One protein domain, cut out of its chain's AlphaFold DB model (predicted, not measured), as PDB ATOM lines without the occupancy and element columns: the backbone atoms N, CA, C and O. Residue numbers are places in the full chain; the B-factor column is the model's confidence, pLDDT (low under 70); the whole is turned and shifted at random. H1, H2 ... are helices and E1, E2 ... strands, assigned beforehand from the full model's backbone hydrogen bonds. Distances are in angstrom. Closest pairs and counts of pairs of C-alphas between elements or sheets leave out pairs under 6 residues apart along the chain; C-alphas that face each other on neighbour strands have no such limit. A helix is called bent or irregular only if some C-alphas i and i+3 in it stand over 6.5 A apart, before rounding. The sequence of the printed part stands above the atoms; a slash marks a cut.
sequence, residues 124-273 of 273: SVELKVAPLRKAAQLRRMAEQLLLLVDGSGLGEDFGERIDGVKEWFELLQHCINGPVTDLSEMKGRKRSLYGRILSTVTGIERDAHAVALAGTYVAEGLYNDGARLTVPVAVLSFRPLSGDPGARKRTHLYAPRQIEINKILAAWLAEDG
ATOM      1  N   SER A 124      35.399  26.432  30.806       81.62
ATOM      2  CA  SER A 124      34.358  26.416  31.834       81.62
ATOM      3  C   SER A 124      34.301  25.082  32.574       81.62
ATOM      4  O   SER A 124      34.606  24.020  32.032       81.62
ATOM      5  N   VAL A 125      33.893  25.137  33.838       85.88
ATOM      6  CA  VAL A 125      33.673  23.968  34.691       85.88
ATOM      7  C   VAL A 125      32.182  23.836  34.957       85.88
ATOM      8  O   VAL A 125      31.510  24.803  35.325       85.88
ATOM      9  N   GLU A 126      31.663  22.623  34.776       86.94
ATOM     10  CA  GLU A 126      30.297  22.288  35.161       86.94
ATOM     11  C   GLU A 126      30.173  22.289  36.689       86.94
ATOM     12  O   GLU A 126      30.920  21.611  37.397       86.94
ATOM     13  N   LEU A 127      29.199  23.035  37.204       89.94
ATOM     14  CA  LEU A 127      28.911  23.134  38.625       89.94
ATOM     15  C   LEU A 127      27.470  22.725  38.915       89.94
ATOM     16  O   LEU A 127      26.518  23.156  38.261       89.94
ATOM     17  N   LYS A 128      27.293  21.899  39.944       94.94
ATOM     18  CA  LYS A 128      25.966  21.485  40.393       94.94
ATOM     19  C   LYS A 128      25.302  22.613  41.173       94.94
ATOM     20  O   LYS A 128      25.875  23.134  42.130       94.94
ATOM     21  N   VAL A 129      24.067  22.936  40.805       94.81
ATOM     22  CA  VAL A 129      23.269  23.986  41.444       94.81
ATOM     23  C   VAL A 129      21.933  23.483  41.955       94.81
ATOM     24  O   VAL A 129      21.386  22.481  41.491       94.81
ATOM     25  N   ALA A 130      21.382  24.227  42.908       96.19
ATOM     26  CA  ALA A 130      19.996  24.116  43.329       96.19
ATOM     27  C   ALA A 130      19.462  25.492  43.755       96.19
ATOM     28  O   ALA A 130      20.256  26.347  44.155       96.19
ATOM     29  N   PRO A 131      18.135  25.712  43.743       96.62
ATOM     30  CA  PRO A 131      17.548  26.919  44.312       96.62
ATOM     31  C   PRO A 131      18.019  27.152  45.751       96.62
ATOM     32  O   PRO A 131      18.031  26.221  46.567       96.62
ATOM     33  N   LEU A 132      18.419  28.382  46.074       96.62
ATOM     34  CA  LEU A 132      18.909  28.732  47.404       96.62
ATOM     35  C   LEU A 132      17.737  28.832  48.386       96.62
ATOM     36  O   LEU A 132      16.980  29.800  48.369       96.62
ATOM     37  N   ARG A 133      17.543  27.802  49.216       95.44
ATOM     38  CA  ARG A 133      16.387  27.695  50.130       95.44
ATOM     39  C   ARG A 133      16.752  27.286  51.551       95.44
ATOM     40  O   ARG A 133      15.946  27.454  52.460       95.44
ATOM     41  N   LYS A 134      17.931  26.697  51.757       94.94
ATOM     42  CA  LYS A 134      18.310  26.048  53.016       94.94
ATOM     43  C   LYS A 134      19.528  26.723  53.637       94.94
ATOM     44  O   LYS A 134      20.517  26.968  52.956       94.94
ATOM     45  N   ALA A 135      19.518  26.877  54.961       93.12
ATOM     46  CA  ALA A 135      20.674  27.364  55.720       93.12
ATOM     47  C   ALA A 135      21.938  26.501  55.516       93.12
ATOM     48  O   ALA A 135      23.049  27.017  55.519       93.12
ATOM     49  N   ALA A 136      21.781  25.195  55.268       93.44
ATOM     50  CA  ALA A 136      22.901  24.310  54.945       93.44
ATOM     51  C   ALA A 136      23.616  24.695  53.633       93.44
ATOM     52  O   ALA A 136      24.826  24.512  53.531       93.44
ATOM     53  N   GLN A 137      22.889  25.243  52.648       95.31
ATOM     54  CA  GLN A 137      23.493  25.764  51.416       95.31
ATOM     55  C   GLN A 137      24.311  27.021  51.727       95.31
ATOM     56  O   GLN A 137      25.469  27.086  51.336       95.31
ATOM     57  N   LEU A 138      23.746  27.958  52.501       94.50
ATOM     58  CA  LEU A 138      24.447  29.174  52.932       94.50
ATOM     59  C   LEU A 138      25.728  28.864  53.698       94.50
ATOM     60  O   LEU A 138      26.766  29.441  53.407       94.50
ATOM     61  N   ARG A 139      25.669  27.925  54.647       92.56
ATOM     62  CA  ARG A 139      26.847  27.498  55.400       92.56
ATOM     63  C   ARG A 139      27.941  26.974  54.472       92.56
ATOM     64  O   ARG A 139      29.070  27.428  54.573       92.56
ATOM     65  N   ARG A 140      27.596  26.071  53.549       94.00
ATOM     66  CA  ARG A 140      28.560  25.516  52.590       94.00
ATOM     67  C   ARG A 140      29.174  26.601  51.706       94.00
ATOM     68  O   ARG A 140      30.369  26.568  51.453       94.00
ATOM     69  N   MET A 141      28.367  27.552  51.242       95.38
ATOM     70  CA  MET A 141      28.847  28.681  50.441       95.38
ATOM     71  C   MET A 141      29.774  29.603  51.244       95.38
ATOM     72  O   MET A 141      30.794  30.038  50.733       95.38
ATOM     73  N   ALA A 142      29.457  29.862  52.511       91.94
ATOM     74  CA  ALA A 142      30.266  30.717  53.373       91.94
ATOM     75  C   ALA A 142      31.561  30.049  53.880       91.94
ATOM     76  O   ALA A 142      32.445  30.723  54.391       91.94
ATOM     77  N   GLU A 143      31.707  28.733  53.725       92.12
ATOM     78  CA  GLU A 143      32.981  28.025  53.927       92.12
ATOM     79  C   GLU A 143      33.928  28.176  52.712       92.12
ATOM     80  O   GLU A 143      35.079  27.755  52.781       92.12
ATOM     81  N   GLN A 144      33.462  28.749  51.593       93.00
ATOM     82  CA  GLN A 144      34.291  28.979  50.405       93.00
ATOM     83  C   GLN A 144      35.103  30.273  50.529       93.00
ATOM     84  O   GLN A 144      34.693  31.202  51.222       93.00
ATOM     85  N   LEU A 145      36.232  30.330  49.813       88.31
ATOM     86  CA  LEU A 145      37.138  31.482  49.819       88.31
ATOM     87  C   LEU A 145      36.541  32.678  49.075       88.31
ATOM     88  O   LEU A 145      36.754  33.813  49.476       88.31
ATOM     89  N   LEU A 146      35.804  32.420  47.994       88.06
ATOM     90  CA  LEU A 146      35.279  33.461  47.120       88.06
ATOM     91  C   LEU A 146      33.783  33.279  46.863       88.06
ATOM     92  O   LEU A 146      33.307  32.149  46.752       88.06
ATOM     93  N   LEU A 147      33.056  34.387  46.729       90.12
ATOM     94  CA  LEU A 147      31.657  34.408  46.310       90.12
ATOM     95  C   LEU A 147      31.515  35.142  44.971       90.12
ATOM     96  O   LEU A 147      31.837  36.319  44.860       90.12
ATOM     97  N   LEU A 148      30.974  34.455  43.968       89.94
ATOM     98  CA  LEU A 148      30.536  35.054  42.711       89.94
ATOM     99  C   LEU A 148      29.023  35.246  42.748       89.94
ATOM    100  O   LEU A 148      28.278  34.269  42.870       89.94
ATOM    101  N   VAL A 149      28.569  36.491  42.598       90.62
ATOM    102  CA  VAL A 149      27.144  36.814  42.470       90.62
ATOM    103  C   VAL A 149      26.857  37.319  41.060       90.62
ATOM    104  O   VAL A 149      27.302  38.393  40.674       90.62
ATOM    105  N   ASP A 150      26.103  36.537  40.289       89.50
ATOM    106  CA  ASP A 150      25.647  36.891  38.943       89.50
ATOM    107  C   ASP A 150      24.186  37.340  38.999       89.50
ATOM    108  O   ASP A 150      23.274  36.518  39.116       89.50
ATOM    109  N   GLY A 151      23.969  38.651  38.919       87.44
ATOM    110  CA  GLY A 151      22.645  39.257  38.775       87.44
ATOM    111  C   GLY A 151      22.439  39.972  37.442       87.44
ATOM    112  O   GLY A 151      21.457  40.689  37.295       87.44
ATOM    113  N   SER A 152      23.327  39.753  36.465       84.38
ATOM    114  CA  SER A 152      23.331  40.454  35.170       84.38
ATOM    115  C   SER A 152      22.008  40.352  34.399       84.38
ATOM    116  O   SER A 152      21.683  41.214  33.590       84.38
ATOM    117  N   GLY A 153      21.215  39.310  34.662       82.88
ATOM    118  CA  GLY A 153      19.902  39.133  34.052       82.88
ATOM    119  C   GLY A 153      18.779  39.983  34.658       82.88
ATOM    120  O   GLY A 153      17.729  40.080  34.032       82.88
ATOM    121  N   LEU A 154      18.943  40.551  35.857       85.31
ATOM    122  CA  LEU A 154      17.845  41.186  36.601       85.31
ATOM    123  C   LEU A 154      17.558  42.642  36.194       85.31
ATOM    124  O   LEU A 154      16.486  43.143  36.522       85.31
ATOM    125  N   GLY A 155      18.472  43.296  35.472       83.50
ATOM    126  CA  GLY A 155      18.423  44.741  35.210       83.50
ATOM    127  C   GLY A 155      19.087  45.568  36.320       83.50
ATOM    128  O   GLY A 155      19.413  45.046  37.386       83.50
ATOM    129  N   GLU A 156      19.312  46.856  36.053       84.62
ATOM    130  CA  GLU A 156      20.082  47.761  36.930       84.62
ATOM    131  C   GLU A 156      19.382  48.045  38.271       84.62
ATOM    132  O   GLU A 156      20.049  48.158  39.298       84.62
ATOM    133  N   ASP A 157      18.045  48.027  38.300       88.75
ATOM    134  CA  ASP A 157      17.214  48.312  39.486       88.75
ATOM    135  C   ASP A 157      17.469  47.377  40.685       88.75
ATOM    136  O   ASP A 157      17.054  47.652  41.812       88.75
ATOM    137  N   PHE A 158      18.126  46.237  40.459       90.94
ATOM    138  CA  PHE A 158      18.433  45.255  41.499       90.94
ATOM    139  C   PHE A 158      19.874  45.336  42.017       90.94
ATOM    140  O   PHE A 158      20.207  44.562  42.916       90.94
ATOM    141  N   GLY A 159      20.702  46.255  41.500       89.50
ATOM    142  CA  GLY A 159      22.117  46.406  41.861       89.50
ATOM    143  C   GLY A 159      22.340  46.513  43.371       89.50
ATOM    144  O   GLY A 159      22.925  45.612  43.963       89.50
ATOM    145  N   GLU A 160      21.737  47.514  44.020       90.31
ATOM    146  CA  GLU A 160      21.868  47.733  45.473       90.31
ATOM    147  C   GLU A 160      21.449  46.510  46.302       90.31
ATOM    148  O   GLU A 160      22.032  46.185  47.336       90.31
ATOM    149  N   ARG A 161      20.424  45.781  45.847       91.81
ATOM    150  CA  ARG A 161      19.945  44.581  46.544       91.81
ATOM    151  C   ARG A 161      20.904  43.411  46.376       91.81
ATOM    152  O   ARG A 161      21.024  42.601  47.293       91.81
ATOM    153  N   ILE A 162      21.538  43.292  45.211       92.06
ATOM    154  CA  ILE A 162      22.585  42.303  44.954       92.06
ATOM    155  C   ILE A 162      23.804  42.607  45.822       92.06
ATOM    156  O   ILE A 162      24.332  41.683  46.441       92.06
ATOM    157  N   ASP A 163      24.205  43.871  45.918       90.44
ATOM    158  CA  ASP A 163      25.335  44.286  46.750       90.44
ATOM    159  C   ASP A 163      25.048  44.043  48.230       90.44
ATOM    160  O   ASP A 163      25.829  43.369  48.897       90.44
ATOM    161  N   GLY A 164      23.841  44.367  48.702       91.06
ATOM    162  CA  GLY A 164      23.416  43.986  50.048       91.06
ATOM    163  C   GLY A 164      23.485  42.470  50.292       91.06
ATOM    164  O   GLY A 164      23.862  42.030  51.375       91.06
ATOM    165  N   VAL A 165      23.162  41.623  49.303       92.88
ATOM    166  CA  VAL A 165      23.348  40.164  49.438       92.88
ATOM    167  C   VAL A 165      24.829  39.797  49.581       92.88
ATOM    168  O   VAL A 165      25.124  38.924  50.401       92.88
ATOM    169  N   LYS A 166      25.738  40.432  48.829       91.88
ATOM    170  CA  LYS A 166      27.190  40.208  48.949       91.88
ATOM    171  C   LYS A 166      27.681  40.581  50.346       91.88
ATOM    172  O   LYS A 166      28.243  39.720  51.015       91.88
ATOM    173  N   GLU A 167      27.340  41.773  50.831       90.31
ATOM    174  CA  GLU A 167      27.715  42.255  52.169       90.31
ATOM    175  C   GLU A 167      27.253  41.295  53.275       90.31
ATOM    176  O   GLU A 167      28.017  40.901  54.162       90.31
ATOM    177  N   TRP A 168      25.991  40.841  53.219       91.50
ATOM    178  CA  TRP A 168      25.486  39.878  54.200       91.50
ATOM    179  C   TRP A 168      26.229  38.539  54.137       91.50
ATOM    180  O   TRP A 168      26.387  37.872  55.166       91.50
ATOM    181  N   PHE A 169      26.661  38.118  52.948       90.94
ATOM    182  CA  PHE A 169      27.450  36.906  52.765       90.94
ATOM    183  C   PHE A 169      28.880  37.053  53.282       90.94
ATOM    184  O   PHE A 169      29.366  36.127  53.928       90.94
ATOM    185  N   GLU A 170      29.527  38.186  53.045       88.19
ATOM    186  CA  GLU A 170      30.860  38.500  53.565       88.19
ATOM    187  C   GLU A 170      30.846  38.537  55.092       88.19
ATOM    188  O   GLU A 170      31.663  37.883  55.744       88.19
ATOM    189  N   LEU A 171      29.831  39.179  55.682       88.06
ATOM    190  CA  LEU A 171      29.615  39.134  57.125       88.06
ATOM    191  C   LEU A 171      29.441  37.690  57.614       88.06
ATOM    192  O   LEU A 171      29.990  37.304  58.650       88.06
ATOM    193  N   LEU A 172      28.691  36.861  56.879       89.31
ATOM    194  CA  LEU A 172      28.515  35.454  57.224       89.31
ATOM    195  C   LEU A 172      29.827  34.655  57.116       89.31
ATOM    196  O   LEU A 172      30.103  33.847  58.005       89.31
ATOM    197  N   GLN A 173      30.623  34.872  56.069       88.38
ATOM    198  CA  GLN A 173      31.947  34.270  55.890       88.38
ATOM    199  C   GLN A 173      32.875  34.665  57.038       88.38
ATOM    200  O   GLN A 173      33.478  33.790  57.657       88.38
ATOM    201  N   HIS A 174      32.906  35.946  57.410       85.31
ATOM    202  CA  HIS A 174      33.667  36.436  58.556       85.31
ATOM    203  C   HIS A 174      33.222  35.763  59.864       85.31
ATOM    204  O   HIS A 174      34.041  35.303  60.653       85.31
ATOM    205  N   CYS A 175      31.913  35.593  60.071       83.00
ATOM    206  CA  CYS A 175      31.361  34.907  61.245       83.00
ATOM    207  C   CYS A 175      31.701  33.402  61.327       83.00
ATOM    208  O   CYS A 175      31.518  32.781  62.386       83.00
ATOM    209  N   ILE A 176      32.073  32.770  60.211       81.56
ATOM    210  CA  ILE A 176      32.392  31.337  60.135       81.56
ATOM    211  C   ILE A 176      33.905  31.109  60.133       81.56
ATOM    212  O   ILE A 176      34.360  30.245  60.879       81.56
ATOM    213  N   ASN A 177      34.648  31.881  59.342       79.50
ATOM    214  CA  ASN A 177      36.075  31.686  59.077       79.50
ATOM    215  C   ASN A 177      36.977  32.678  59.830       79.50
ATOM    216  O   ASN A 177      38.187  32.477  59.880       79.50
ATOM    217  N   GLY A 178      36.417  33.755  60.389       71.62
ATOM    218  CA  GLY A 178      37.173  34.763  61.127       71.62
ATOM    219  C   GLY A 178      37.715  34.244  62.466       71.62
ATOM    220  O   GLY A 178      37.210  33.252  63.000       71.62
ATOM    221  N   PRO A 179      38.736  34.907  63.037       64.69
ATOM    222  CA  PRO A 179      39.296  34.548  64.337       64.69
ATOM    223  C   PRO A 179      38.234  34.738  65.431       64.69
ATOM    224  O   PRO A 179      37.923  35.854  65.843       64.69
ATOM    225  N   VAL A 180      37.621  33.639  65.876       59.94
ATOM    226  CA  VAL A 180      36.515  33.684  66.840       59.94
ATOM    227  C   VAL A 180      37.048  33.920  68.253       59.94
ATOM    228  O   VAL A 180      37.795  33.096  68.771       59.94
ATOM    229  N   THR A 181      36.612  35.001  68.903       53.34
ATOM    230  CA  THR A 181      36.909  35.277  70.322       53.34
ATOM    231  C   THR A 181      35.860  34.698  71.284       53.34
ATOM    232  O   THR A 181      36.209  34.385  72.415       53.34
ATOM    233  N   ASP A 182      34.612  34.457  70.848       57.34
ATOM    234  CA  ASP A 182      33.599  33.737  71.645       57.34
ATOM    235  C   ASP A 182      32.534  33.038  70.764       57.34
ATOM    236  O   ASP A 182      31.773  33.660  70.018       57.34
ATOM    237  N   LEU A 183      32.477  31.704  70.828       54.53
ATOM    238  CA  LEU A 183      31.593  30.859  70.010       54.53
ATOM    239  C   LEU A 183      30.131  30.840  70.500       54.53
ATOM    240  O   LEU A 183      29.247  30.384  69.762       54.53
ATOM    241  N   SER A 184      29.866  31.283  71.733       59.59
ATOM    242  CA  SER A 184      28.561  31.135  72.391       59.59
ATOM    243  C   SER A 184      27.546  32.200  71.950       59.59
ATOM    244  O   SER A 184      26.432  31.847  71.545       59.59
ATOM    245  N   GLU A 185      27.948  33.473  71.877       59.72
ATOM    246  CA  GLU A 185      27.113  34.580  71.375       59.72
ATOM    247  C   GLU A 185      26.772  34.441  69.880       59.72
ATOM    248  O   GLU A 185      25.731  34.897  69.392       59.72
ATOM    249  N   MET A 186      27.633  33.752  69.133       61.56
ATOM    250  CA  MET A 186      27.542  33.648  67.679       61.56
ATOM    251  C   MET A 186      26.431  32.707  67.198       61.56
ATOM    252  O   MET A 186      25.952  32.856  66.072       61.56
ATOM    253  N   LYS A 187      25.966  31.749  68.014       62.69
ATOM    254  CA  LYS A 187      24.941  30.775  67.580       62.69
ATOM    255  C   LYS A 187      23.593  31.433  67.264       62.69
ATOM    256  O   LYS A 187      22.991  31.114  66.237       62.69
ATOM    257  N   GLY A 188      23.136  32.363  68.106       66.50
ATOM    258  CA  GLY A 188      21.896  33.116  67.874       66.50
ATOM    259  C   GLY A 188      22.008  34.066  66.679       66.50
ATOM    260  O   GLY A 188      21.114  34.116  65.830       66.50
ATOM    261  N   ARG A 189      23.158  34.742  66.553       73.81
ATOM    262  CA  ARG A 189      23.455  35.671  65.451       73.81
ATOM    263  C   ARG A 189      23.517  34.957  64.092       73.81
ATOM    264  O   ARG A 189      22.891  35.424  63.145       73.81
ATOM    265  N   LYS A 190      24.135  33.769  64.005       77.88
ATOM    266  CA  LYS A 190      24.214  32.962  62.765       77.88
ATOM    267  C   LYS A 190      22.842  32.589  62.207       77.88
ATOM    268  O   LYS A 190      22.605  32.720  61.009       77.88
ATOM    269  N   ARG A 191      21.910  32.156  63.064       81.44
ATOM    270  CA  ARG A 191      20.558  31.780  62.619       81.44
ATOM    271  C   ARG A 191      19.773  32.980  62.091       81.44
ATOM    272  O   ARG A 191      19.069  32.843  61.093       81.44
ATOM    273  N   SER A 192      19.929  34.137  62.734       85.12
ATOM    274  CA  SER A 192      19.355  35.405  62.273       85.12
ATOM    275  C   SER A 192      19.933  35.827  60.915       85.12
ATOM    276  O   SER A 192      19.170  36.142  60.004       85.12
ATOM    277  N   LEU A 193      21.258  35.727  60.734       88.81
ATOM    278  CA  LEU A 193      21.930  36.023  59.461       88.81
ATOM    279  C   LEU A 193      21.444  35.121  58.320       88.81
ATOM    280  O   LEU A 193      21.121  35.623  57.245       88.81
ATOM    281  N   TYR A 194      21.300  33.811  58.555       92.44
ATOM    282  CA  TYR A 194      20.727  32.910  57.548       92.44
ATOM    283  C   TYR A 194      19.318  33.335  57.132       92.44
ATOM    284  O   TYR A 194      19.009  33.352  55.942       92.44
ATOM    285  N   GLY A 195      18.470  33.682  58.104       92.12
ATOM    286  CA  GLY A 195      17.115  34.161  57.836       92.12
ATOM    287  C   GLY A 195      17.114  35.434  56.991       92.12
ATOM    288  O   GLY A 195      16.392  35.493  55.998       92.12
ATOM    289  N   ARG A 196      17.971  36.404  57.331       92.75
ATOM    290  CA  ARG A 196      18.122  37.662  56.584       92.75
ATOM    291  C   ARG A 196      18.534  37.414  55.138       92.75
ATOM    292  O   ARG A 196      17.788  37.806  54.246       92.75
ATOM    293  N   ILE A 197      19.622  36.680  54.896       94.81
ATOM    294  CA  ILE A 197      20.098  36.383  53.534       94.81
ATOM    295  C   ILE A 197      19.007  35.690  52.708       94.81
ATOM    296  O   ILE A 197      18.695  36.129  51.602       94.81
ATOM    297  N   LEU A 198      18.382  34.634  53.244       96.06
ATOM    298  CA  LEU A 198      17.321  33.915  52.527       96.06
ATOM    299  C   LEU A 198      16.113  34.813  52.244       96.06
ATOM    300  O   LEU A 198      15.519  34.699  51.172       96.06
ATOM    301  N   SER A 199      15.753  35.700  53.174       94.62
ATOM    302  CA  SER A 199      14.650  36.646  52.988       94.62
ATOM    303  C   SER A 199      14.953  37.685  51.907       94.62
ATOM    304  O   SER A 199      14.103  37.913  51.049       94.62
ATOM    305  N   THR A 200      16.173  38.231  51.870       94.69
ATOM    306  CA  THR A 200      16.608  39.178  50.835       94.69
ATOM    307  C   THR A 200      16.600  38.517  49.463       94.69
ATOM    308  O   THR A 200      15.990  39.041  48.533       94.69
ATOM    309  N   VAL A 201      17.187  37.319  49.352       96.69
ATOM    310  CA  VAL A 201      17.197  36.530  48.112       96.69
ATOM    311  C   VAL A 201      15.775  36.221  47.645       96.69
ATOM    312  O   VAL A 201      15.458  36.421  46.478       96.69
ATOM    313  N   THR A 202      14.897  35.790  48.553       96.12
ATOM    314  CA  THR A 202      13.490  35.491  48.232       96.12
ATOM    315  C   THR A 202      12.732  36.748  47.797       96.12
ATOM    316  O   THR A 202      11.897  36.687  46.897       96.12
ATOM    317  N   GLY A 203      13.036  37.897  48.405       95.81
ATOM    318  CA  GLY A 203      12.520  39.190  47.974       95.81
ATOM    319  C   GLY A 203      12.925  39.502  46.535       95.81
ATOM    320  O   GLY A 203      12.065  39.844  45.729       95.81
ATOM    321  N   ILE A 204      14.208  39.339  46.195       95.56
ATOM    322  CA  ILE A 204      14.710  39.583  44.834       95.56
ATOM    323  C   ILE A 204      14.036  38.628  43.843       95.56
ATOM    324  O   ILE A 204      13.541  39.067  42.810       95.56
ATOM    325  N   GLU A 205      13.951  37.334  44.164       95.88
ATOM    326  CA  GLU A 205      13.272  36.342  43.319       95.88
ATOM    327  C   GLU A 205      11.811  36.708  43.037       95.88
ATOM    328  O   GLU A 205      11.338  36.553  41.910       95.88
ATOM    329  N   ARG A 206      11.088  37.183  44.057       95.81
ATOM    330  CA  ARG A 206       9.687  37.588  43.921       95.81
ATOM    331  C   ARG A 206       9.559  38.820  43.033       95.81
ATOM    332  O   ARG A 206       8.769  38.796  42.092       95.81
ATOM    333  N   ASP A 207      10.317  39.865  43.341       94.69
ATOM    334  CA  ASP A 207      10.156  41.177  42.719       94.69
ATOM    335  C   ASP A 207      10.697  41.179  41.275       94.69
ATOM    336  O   ASP A 207      10.070  41.746  40.387       94.69
ATOM    337  N   ALA A 208      11.798  40.465  41.010       93.56
ATOM    338  CA  ALA A 208      12.388  40.322  39.674       93.56
ATOM    339  C   ALA A 208      11.797  39.162  38.848       93.56
ATOM    340  O   ALA A 208      12.263  38.878  37.745       93.56
ATOM    341  N   HIS A 209      10.823  38.427  39.399       94.88
ATOM    342  CA  HIS A 209      10.297  37.187  38.823       94.88
ATOM    343  C   HIS A 209      11.412  36.211  38.379       94.88
ATOM    344  O   HIS A 209      11.463  35.738  37.238       94.88
ATOM    345  N   ALA A 210      12.331  35.913  39.298       95.56
ATOM    346  CA  ALA A 210      13.571  35.181  39.051       95.56
ATOM    347  C   ALA A 210      13.750  33.974  39.989       95.56
ATOM    348  O   ALA A 210      12.972  33.749  40.916       95.56
ATOM    349  N   VAL A 211      14.789  33.175  39.738       96.19
ATOM    350  CA  VAL A 211      15.255  32.105  40.634       96.19
ATOM    351  C   VAL A 211      16.735  32.291  40.930       96.19
ATOM    352  O   VAL A 211      17.535  32.456  40.012       96.19
ATOM    353  N   ALA A 212      17.096  32.210  42.204       97.06
ATOM    354  CA  ALA A 212      18.458  32.233  42.703       97.06
ATOM    355  C   ALA A 212      19.001  30.801  42.797       97.06
ATOM    356  O   ALA A 212      18.601  30.014  43.662       97.06
ATOM    357  N   LEU A 213      19.908  30.457  41.889       96.25
ATOM    358  CA  LEU A 213      20.600  29.175  41.845       96.25
ATOM    359  C   LEU A 213      21.928  29.290  42.591       96.25
ATOM    360  O   LEU A 213      22.742  30.155  42.284       96.25
ATOM    361  N   ALA A 214      22.141  28.398  43.555       96.94
ATOM    362  CA  ALA A 214      23.343  28.347  44.369       96.94
ATOM    363  C   ALA A 214      24.118  27.050  44.139       96.94
ATOM    364  O   ALA A 214      23.527  25.965  44.068       96.94
ATOM    365  N   GLY A 215      25.441  27.164  44.084       96.06
ATOM    366  CA  GLY A 215      26.367  26.047  43.945       96.06
ATOM    367  C   GLY A 215      27.755  26.397  44.468       96.06
ATOM    368  O   GLY A 215      28.031  27.539  44.829       96.06
ATOM    369  N   THR A 216      28.625  25.397  44.522       96.31
ATOM    370  CA  THR A 216      30.038  25.563  44.878       96.31
ATOM    371  C   THR A 216      30.884  24.749  43.915       96.31
ATOM    372  O   THR A 216      30.476  23.649  43.532       96.31
ATOM    373  N   TYR A 217      32.050  25.257  43.550       94.25
ATOM    374  CA  TYR A 217      33.014  24.554  42.714       94.25
ATOM    375  C   TYR A 217      34.439  24.972  43.079       94.25
ATOM    376  O   TYR A 217      34.650  25.804  43.960       94.25
ATOM    377  N   VAL A 218      35.413  24.353  42.425       93.19
ATOM    378  CA  VAL A 218      36.829  24.643  42.615       93.19
ATOM    379  C   VAL A 218      37.385  25.184  41.304       93.19
ATOM    380  O   VAL A 218      37.249  24.533  40.268       93.19
ATOM    381  N   ALA A 219      37.982  26.370  41.364       89.69
ATOM    382  CA  ALA A 219      38.594  27.057  40.237       89.69
ATOM    383  C   ALA A 219      40.127  27.030  40.320       89.69
ATOM    384  O   ALA A 219      40.715  26.861  41.391       89.69
ATOM    385  N   GLU A 220      40.770  27.247  39.179       89.31
ATOM    386  CA  GLU A 220      42.196  27.531  39.068       89.31
ATOM    387  C   GLU A 220      42.409  29.043  39.238       89.31
ATOM    388  O   GLU A 220      42.055  29.854  38.385       89.31
ATOM    389  N   GLY A 221      42.961  29.441  40.376       82.19
ATOM    390  CA  GLY A 221      43.341  30.816  40.658       82.19
ATOM    391  C   GLY A 221      44.681  31.153  40.030       82.19
ATOM    392  O   GLY A 221      45.673  30.478  40.307       82.19
ATOM    393  N   LEU A 222      44.718  32.212  39.230       80.00
ATOM    394  CA  LEU A 222      45.959  32.799  38.740       80.00
ATOM    395  C   LEU A 222      46.391  33.903  39.708       80.00
ATOM    396  O   LEU A 222      45.710  34.922  39.851       80.00
ATOM    397  N   TYR A 223      47.512  33.665  40.382       72.75
ATOM    398  CA  TYR A 223      48.192  34.604  41.272       72.75
ATOM    399  C   TYR A 223      49.599  34.872  40.716       72.75
ATOM    400  O   TYR A 223      50.133  34.001  40.039       72.75
ATOM    401  N   ASN A 224      50.149  36.070  40.954       60.81
ATOM    402  CA  ASN A 224      51.474  36.582  40.527       60.81
ATOM    403  C   ASN A 224      52.384  35.627  39.714       60.81
ATOM    404  O   ASN A 224      52.753  34.552  40.184       60.81
ATOM    405  N   ASP A 225      52.803  36.061  38.518       63.31
ATOM    406  CA  ASP A 225      53.750  35.363  37.626       63.31
ATOM    407  C   ASP A 225      53.402  33.896  37.292       63.31
ATOM    408  O   ASP A 225      54.269  33.077  36.993       63.31
ATOM    409  N   GLY A 226      52.109  33.554  37.287       65.12
ATOM    410  CA  GLY A 226      51.618  32.254  36.818       65.12
ATOM    411  C   GLY A 226      51.534  31.168  37.892       65.12
ATOM    412  O   GLY A 226      51.301  30.003  37.553       65.12
ATOM    413  N   ALA A 227      51.670  31.522  39.175       73.00
ATOM    414  CA  ALA A 227      51.384  30.603  40.267       73.00
ATOM    415  C   ALA A 227      49.905  30.180  40.226       73.00
ATOM    416  O   ALA A 227      48.991  31.008  40.274       73.00
ATOM    417  N   ARG A 228      49.673  28.865  40.129       78.19
ATOM    418  CA  ARG A 228      48.329  28.277  40.109       78.19
ATOM    419  C   ARG A 228      47.925  27.861  41.511       78.19
ATOM    420  O   ARG A 228      48.560  27.000  42.117       78.19
ATOM    421  N   LEU A 229      46.845  28.450  42.003       84.88
ATOM    422  CA  LEU A 229      46.235  28.104  43.279       84.88
ATOM    423  C   LEU A 229      44.892  27.428  43.046       84.88
ATOM    424  O   LEU A 229      44.208  27.667  42.057       84.88
ATOM    425  N   THR A 230      44.502  26.571  43.976       89.00
ATOM    426  CA  THR A 230      43.158  25.996  43.982       89.00
ATOM    427  C   THR A 230      42.247  26.924  44.773       89.00
ATOM    428  O   THR A 230      42.490  27.156  45.956       89.00
ATOM    429  N   VAL A 231      41.213  27.466  44.132       90.50
ATOM    430  CA  VAL A 231      40.314  28.459  44.730       90.50
ATOM    431  C   VAL A 231      38.937  27.827  44.933       90.50
ATOM    432  O   VAL A 231      38.261  27.529  43.949       90.50
ATOM    433  N   PRO A 232      38.494  27.595  46.179       92.94
ATOM    434  CA  PRO A 232      37.121  27.186  46.454       92.94
ATOM    435  C   PRO A 232      36.167  28.375  46.274       92.94
ATOM    436  O   PRO A 232      36.344  29.422  46.900       92.94
ATOM    437  N   VAL A 233      35.150  28.211  45.427       92.50
ATOM    438  CA  VAL A 233      34.252  29.289  44.988       92.50
ATOM    439  C   VAL A 233      32.798  28.912  45.244       92.50
ATOM    440  O   VAL A 233      32.324  27.847  44.843       92.50
ATOM    441  N   ALA A 234      32.059  29.820  45.870       95.12
ATOM    442  CA  ALA A 234      30.608  29.816  45.918       95.12
ATOM    443  C   ALA A 234      30.041  30.637  44.756       95.12
ATOM    444  O   ALA A 234      30.543  31.709  44.436       95.12
ATOM    445  N   VAL A 235      28.962  30.152  44.148       94.81
ATOM    446  CA  VAL A 235      28.249  30.847  43.073       94.81
ATOM    447  C   VAL A 235      26.804  31.052  43.492       94.81
ATOM    448  O   VAL A 235      26.128  30.098  43.887       94.81
ATOM    449  N   LEU A 236      26.325  32.284  43.357       95.62
ATOM    450  CA  LEU A 236      24.925  32.666  43.451       95.62
ATOM    451  C   LEU A 236      24.516  33.342  42.145       95.62
ATOM    452  O   LEU A 236      24.989  34.424  41.829       95.62
ATOM    453  N   SER A 237      23.637  32.715  41.374       95.25
ATOM    454  CA  SER A 237      23.210  33.243  40.078       95.25
ATOM    455  C   SER A 237      21.702  33.447  40.050       95.25
ATOM    456  O   SER A 237      20.937  32.497  40.233       95.25
ATOM    457  N   PHE A 238      21.272  34.680  39.807       94.44
ATOM    458  CA  PHE A 238      19.874  35.037  39.631       94.44
ATOM    459  C   PHE A 238      19.474  34.917  38.159       94.44
ATOM    460  O   PHE A 238      20.088  35.500  37.267       94.44
ATOM    461  N   ARG A 239      18.419  34.144  37.894       93.00
ATOM    462  CA  ARG A 239      17.922  33.866  36.542       93.00
ATOM    463  C   ARG A 239      16.470  34.332  36.404       93.00
ATOM    464  O   ARG A 239      15.592  33.691  36.991       93.00
ATOM    465  N   PRO A 240      16.195  35.416  35.652       92.25
ATOM    466  CA  PRO A 240      14.833  35.849  35.357       92.25
ATOM    467  C   PRO A 240      14.074  34.775  34.589       92.25
ATOM    468  O   PRO A 240      14.568  34.225  33.603       92.25
ATOM    469  N   LEU A 241      12.840  34.508  34.997       90.31
ATOM    470  CA  LEU A 241      12.010  33.489  34.354       90.31
ATOM    471  C   LEU A 241      11.375  33.975  33.054       90.31
ATOM    472  O   LEU A 241      10.955  33.149  32.247       90.31
ATOM    473  N   SER A 242      11.326  35.290  32.840       85.94
ATOM    474  CA  SER A 242      10.889  35.893  31.581       85.94
ATOM    475  C   SER A 242      11.785  35.453  30.420       85.94
ATOM    476  O   SER A 242      11.276  34.983  29.408       85.94
ATOM    477  N   GLY A 243      13.109  35.534  30.596       80.56
ATOM    478  CA  GLY A 243      14.105  35.135  29.595       80.56
ATOM    479  C   GLY A 243      14.619  33.698  29.728       80.56
ATOM    480  O   GLY A 243      15.229  33.183  28.791       80.56
ATOM    481  N   ASP A 244      14.398  33.047  30.873       83.56
ATOM    482  CA  ASP A 244      14.829  31.671  31.136       83.56
ATOM    483  C   ASP A 244      13.808  30.878  31.984       83.56
ATOM    484  O   ASP A 244      14.054  30.556  33.153       83.56
ATOM    485  N   PRO A 245      12.650  30.497  31.408       85.06
ATOM    486  CA  PRO A 245      11.632  29.709  32.113       85.06
ATOM    487  C   PRO A 245      12.144  28.371  32.678       85.06
ATOM    488  O   PRO A 245      11.581  27.834  33.636       85.06
ATOM    489  N   GLY A 246      13.202  27.814  32.077       84.38
ATOM    490  CA  GLY A 246      13.817  26.546  32.471       84.38
ATOM    491  C   GLY A 246      14.646  26.632  33.754       84.38
ATOM    492  O   GLY A 246      14.907  25.595  34.371       84.38
ATOM    493  N   ALA A 247      15.003  27.840  34.206       88.44
ATOM    494  CA  ALA A 247      15.892  28.055  35.347       88.44
ATOM    495  C   ALA A 247      15.448  27.325  36.628       88.44
ATOM    496  O   ALA A 247      16.287  26.789  37.348       88.44
ATOM    497  N   ARG A 248      14.134  27.203  36.882       88.75
ATOM    498  CA  ARG A 248      13.577  26.487  38.056       88.75
ATOM    499  C   ARG A 248      14.005  25.026  38.157       88.75
ATOM    500  O   ARG A 248      14.056  24.484  39.257       88.75
ATOM    501  N   LYS A 249      14.227  24.373  37.017       87.81
ATOM    502  CA  LYS A 249      14.540  22.939  36.929       87.81
ATOM    503  C   LYS A 249      16.020  22.684  36.671       87.81
ATOM    504  O   LYS A 249      16.420  21.530  36.542       87.81
ATOM    505  N   ARG A 250      16.824  23.742  36.550       88.62
ATOM    506  CA  ARG A 250      18.231  23.629  36.190       88.62
ATOM    507  C   ARG A 250      19.025  23.069  37.367       88.62
ATOM    508  O   ARG A 250      18.937  23.570  38.484       88.62
ATOM    509  N   THR A 251      19.801  22.027  37.094       90.69
ATOM    510  CA  THR A 251      20.643  21.345  38.087       90.69
ATOM    511  C   THR A 251      22.129  21.619  37.897       90.69
ATOM    512  O   THR A 251      22.910  21.295  38.787       90.69
ATOM    513  N   HIS A 252      22.518  22.212  36.766       90.94
ATOM    514  CA  HIS A 252      23.908  22.509  36.428       90.94
ATOM    515  C   HIS A 252      24.044  23.918  35.837       90.94
ATOM    516  O   HIS A 252      23.171  24.365  35.093       90.94
ATOM    517  N   LEU A 253      25.126  24.611  36.179       89.12
ATOM    518  CA  LEU A 253      25.601  25.828  35.517       89.12
ATOM    519  C   LEU A 253      27.049  25.616  35.069       89.12
ATOM    520  O   LEU A 253      27.704  24.683  35.520       89.12
ATOM    521  N   TYR A 254      27.542  26.498  34.208       88.00
ATOM    522  CA  TYR A 254      28.951  26.549  33.838       88.00
ATOM    523  C   TYR A 254      29.550  27.819  34.425       88.00
ATOM    524  O   TYR A 254      28.957  28.893  34.300       88.00
ATOM    525  N   ALA A 255      30.687  27.683  35.097       86.38
ATOM    526  CA  ALA A 255      31.440  28.801  35.652       86.38
ATOM    527  C   ALA A 255      32.861  28.821  35.086       86.38
ATOM    528  O   ALA A 255      33.332  27.789  34.600       86.38
ATOM    529  N   PRO A 256      33.553  29.970  35.138       84.06
ATOM    530  CA  PRO A 256      34.928  30.069  34.673       84.06
ATOM    531  C   PRO A 256      35.822  29.064  35.397       84.06
ATOM    532  O   PRO A 256      35.813  28.991  36.631       84.06
ATOM    533  N   ARG A 257      36.606  28.304  34.628       85.00
ATOM    534  CA  ARG A 257      37.638  27.416  35.168       85.00
ATOM    535  C   ARG A 257      38.725  28.211  35.870       85.00
ATOM    536  O   ARG A 257      39.213  27.774  36.907       85.00
ATOM    537  N   GLN A 258      39.084  29.357  35.300       85.00
ATOM    538  CA  GLN A 258      40.140  30.223  35.800       85.00
ATOM    539  C   GLN A 258      39.572  31.495  36.420       85.00
ATOM    540  O   GLN A 258      38.634  32.093  35.891       85.00
ATOM    541  N   ILE A 259      40.161  31.909  37.541       83.00
ATOM    542  CA  ILE A 259      39.839  33.162  38.225       83.00
ATOM    543  C   ILE A 259      41.120  33.972  38.391       83.00
ATOM    544  O   ILE A 259      42.106  33.504  38.962       83.00
ATOM    545  N   GLU A 260      41.100  35.212  37.911       82.38
ATOM    546  CA  GLU A 260      42.205  36.152  38.078       82.38
ATOM    547  C   GLU A 260      42.142  36.803  39.465       82.38
ATOM    548  O   GLU A 260      41.508  37.841  39.654       82.38
ATOM    549  N   ILE A 261      42.815  36.193  40.447       77.31
ATOM    550  CA  ILE A 261      42.793  36.646  41.847       77.31
ATOM    551  C   ILE A 261      43.298  38.090  41.961       77.31
ATOM    552  O   ILE A 261      42.721  38.887  42.694       77.31
ATOM    553  N   ASN A 262      44.326  38.454  41.191       75.12
ATOM    554  CA  ASN A 262      44.918  39.792  41.228       75.12
ATOM    555  C   ASN A 262      43.922  40.898  40.854       75.12
ATOM    556  O   ASN A 262      43.933  41.955  41.478       75.12
ATOM    557  N   LYS A 263      43.033  40.656  39.879       76.25
ATOM    558  CA  LYS A 263      41.987  41.625  39.515       76.25
ATOM    559  C   LYS A 263      40.979  41.813  40.644       76.25
ATOM    560  O   LYS A 263      40.540  42.928  40.887       76.25
ATOM    561  N   ILE A 264      40.639  40.728  41.335       74.69
ATOM    562  CA  ILE A 264      39.681  40.750  42.444       74.69
ATOM    563  C   ILE A 264      40.274  41.493  43.642       74.69
ATOM    564  O   ILE A 264      39.627  42.379  44.187       74.69
ATOM    565  N   LEU A 265      41.531  41.205  43.992       71.06
ATOM    566  CA  LEU A 265      42.243  41.918  45.055       71.06
ATOM    567  C   LEU A 265      42.419  43.408  44.736       71.06
ATOM    568  O   LEU A 265      42.265  44.240  45.622       71.06
ATOM    569  N   ALA A 266      42.721  43.754  43.481       71.75
ATOM    570  CA  ALA A 266      42.852  45.147  43.063       71.75
ATOM    571  C   ALA A 266      41.523  45.913  43.152       71.75
ATOM    572  O   ALA A 266      41.532  47.072  43.553       71.75
ATOM    573  N   ALA A 267      40.399  45.274  42.810       69.69
ATOM    574  CA  ALA A 267      39.075  45.870  42.968       69.69
ATOM    575  C   ALA A 267      38.749  46.130  44.447       69.69
ATOM    576  O   ALA A 267      38.360  47.238  44.790       69.69
ATOM    577  N   TRP A 268      39.006  45.155  45.323       62.22
ATOM    578  CA  TRP A 268      38.791  45.305  46.768       62.22
ATOM    579  C   TRP A 268      39.627  46.440  47.369       62.22
ATOM    580  O   TRP A 268      39.105  47.291  48.077       62.22
ATOM    581  N   LEU A 269      40.919  46.505  47.036       64.56
ATOM    582  CA  LEU A 269      41.807  47.561  47.536       64.56
ATOM    583  C   LEU A 269      41.454  48.960  47.008       64.56
ATOM    584  O   LEU A 269      41.867  49.946  47.610       64.56
ATOM    585  N   ALA A 270      40.740  49.055  45.884       64.94
ATOM    586  CA  ALA A 270      40.287  50.324  45.321       64.94
ATOM    587  C   ALA A 270      38.961  50.817  45.928       64.94
ATOM    588  O   ALA A 270      38.674  52.005  45.829       64.94
ATOM    589  N   GLU A 271      38.161  49.932  46.531       54.41
ATOM    590  CA  GLU A 271      36.909  50.279  47.224       54.41
ATOM    591  C   GLU A 271      37.148  50.749  48.675       54.41
ATOM    592  O   GLU A 271      36.344  51.506  49.213       54.41
ATOM    593  N   ASP A 272      38.279  50.365  49.280       46.34
ATOM    594  CA  ASP A 272      38.686  50.738  50.646       46.34
ATOM    595  C   ASP A 272      39.495  52.061  50.742       46.34
ATOM    596  O   ASP A 272      39.962  52.419  51.831       46.34
ATOM    597  N   GLY A 273      39.706  52.779  49.628       38.34
ATOM    598  CA  GLY A 273      40.496  54.025  49.548       38.34
ATOM    599  C   GLY A 273      39.671  55.260  49.208       38.34
ATOM    600  O   GLY A 273      39.928  56.316  49.833       38.34
TER     601      GLY A 273
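This is residues 124 to 273 of the 273 residues of a protein of Nitrospirillum amazonense (UniProt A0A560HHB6). A strongly twisted sheet of six strands, built on the long, bent hairpin of E3 and E4, has H1 over it, while the helical hairpin of H2 and H3 crosses H1 and grazes the sheet. H4 sits near the end where E3 begins and E4 ends; H5 is at the opposite end, its residues 265 to 271 sticking out. The printed part has 150 residues with five named helices and six named strands, along the chain E1, H1, E2, H2, H3, E3, E4, H4, E5, E6, H5; the class is mixed, helices and strands, and of the neighbour strands E1 and E3, E1 and E5, and E3 and E4 are antiparallel, while E2 and E4, and E3 and E6, are parallel. The whole is compact, with a radius of gyration of the C-alphas of 15.9 A and spans of 42 by 41 by 31 A.

Start at E1, residues 124 to 131, then pass H1, residues 135 to 142, and E2, residues 146 to 150. H2, residues 156 to 177, is irregular, with C-alphas 157 and 160 7.6 A apart; its residues 169 to 176 alone touch H1, about perpendicular at 86 degrees, with closest C-alphas Ala 142 and Gln 173, 4.7 A apart. H3, residues 186 to 207, makes a helical hairpin with H2, at a shallow tilt of 19 degrees, opposite ways; the closest C-alphas are Val 165 and Ile 197, 6.5 A apart. Next come E3, residues 210 to 223, and E4, residues 227 to 240, an antiparallel hairpin; N 219 and O 231, at 2.8 A, are within hydrogen-bond range. Also within range are N 130 and O 214, at 3.0 A, between antiparallel E1 and E3, and N 148 and O 234, at 2.8 A, between parallel E2 and E4. H1 is over E3 and E4 at a height of 9.1 A over the sheet; H2 and H3 only graze it. H4, residues 245 to 249, is irregular, with C-alphas 245 and 248 7.0 A apart, and is on the sheet. E5, residues 252 to 256, is antiparallel to E1, with N 125 and O 255 at 2.8 A; E6, residues 258 to 260, is parallel to E3, with N 259 and O 220 at 2.9 A. H5, residues 261 to 271, stands at the sheet's level. Every O i to N i+4 pair is within range in H1 and H5; the counts are 16 of 18 in H2, 17 of 18 in H3 and 0 of 1 in H4, which has 1 of 2 O i to N i+3 pairs.

Find C-alpha 124 at (34.358, 26.416, 31.834), where E1 begins its 20.9 A. H2 measures 31.7 A, H3 31.3 A, E3 34.7 A and E4 37.3 A. H5 ends at C-alpha 271, (36.909, 50.279, 47.224).

The C-alphas farthest apart, Thr 181 and Gly 243, are 46.7 A apart. The printed part has no cut, and no link is long. Confidence is under 70 at residues 179 to 188, 224 to 226 and 267 to 273.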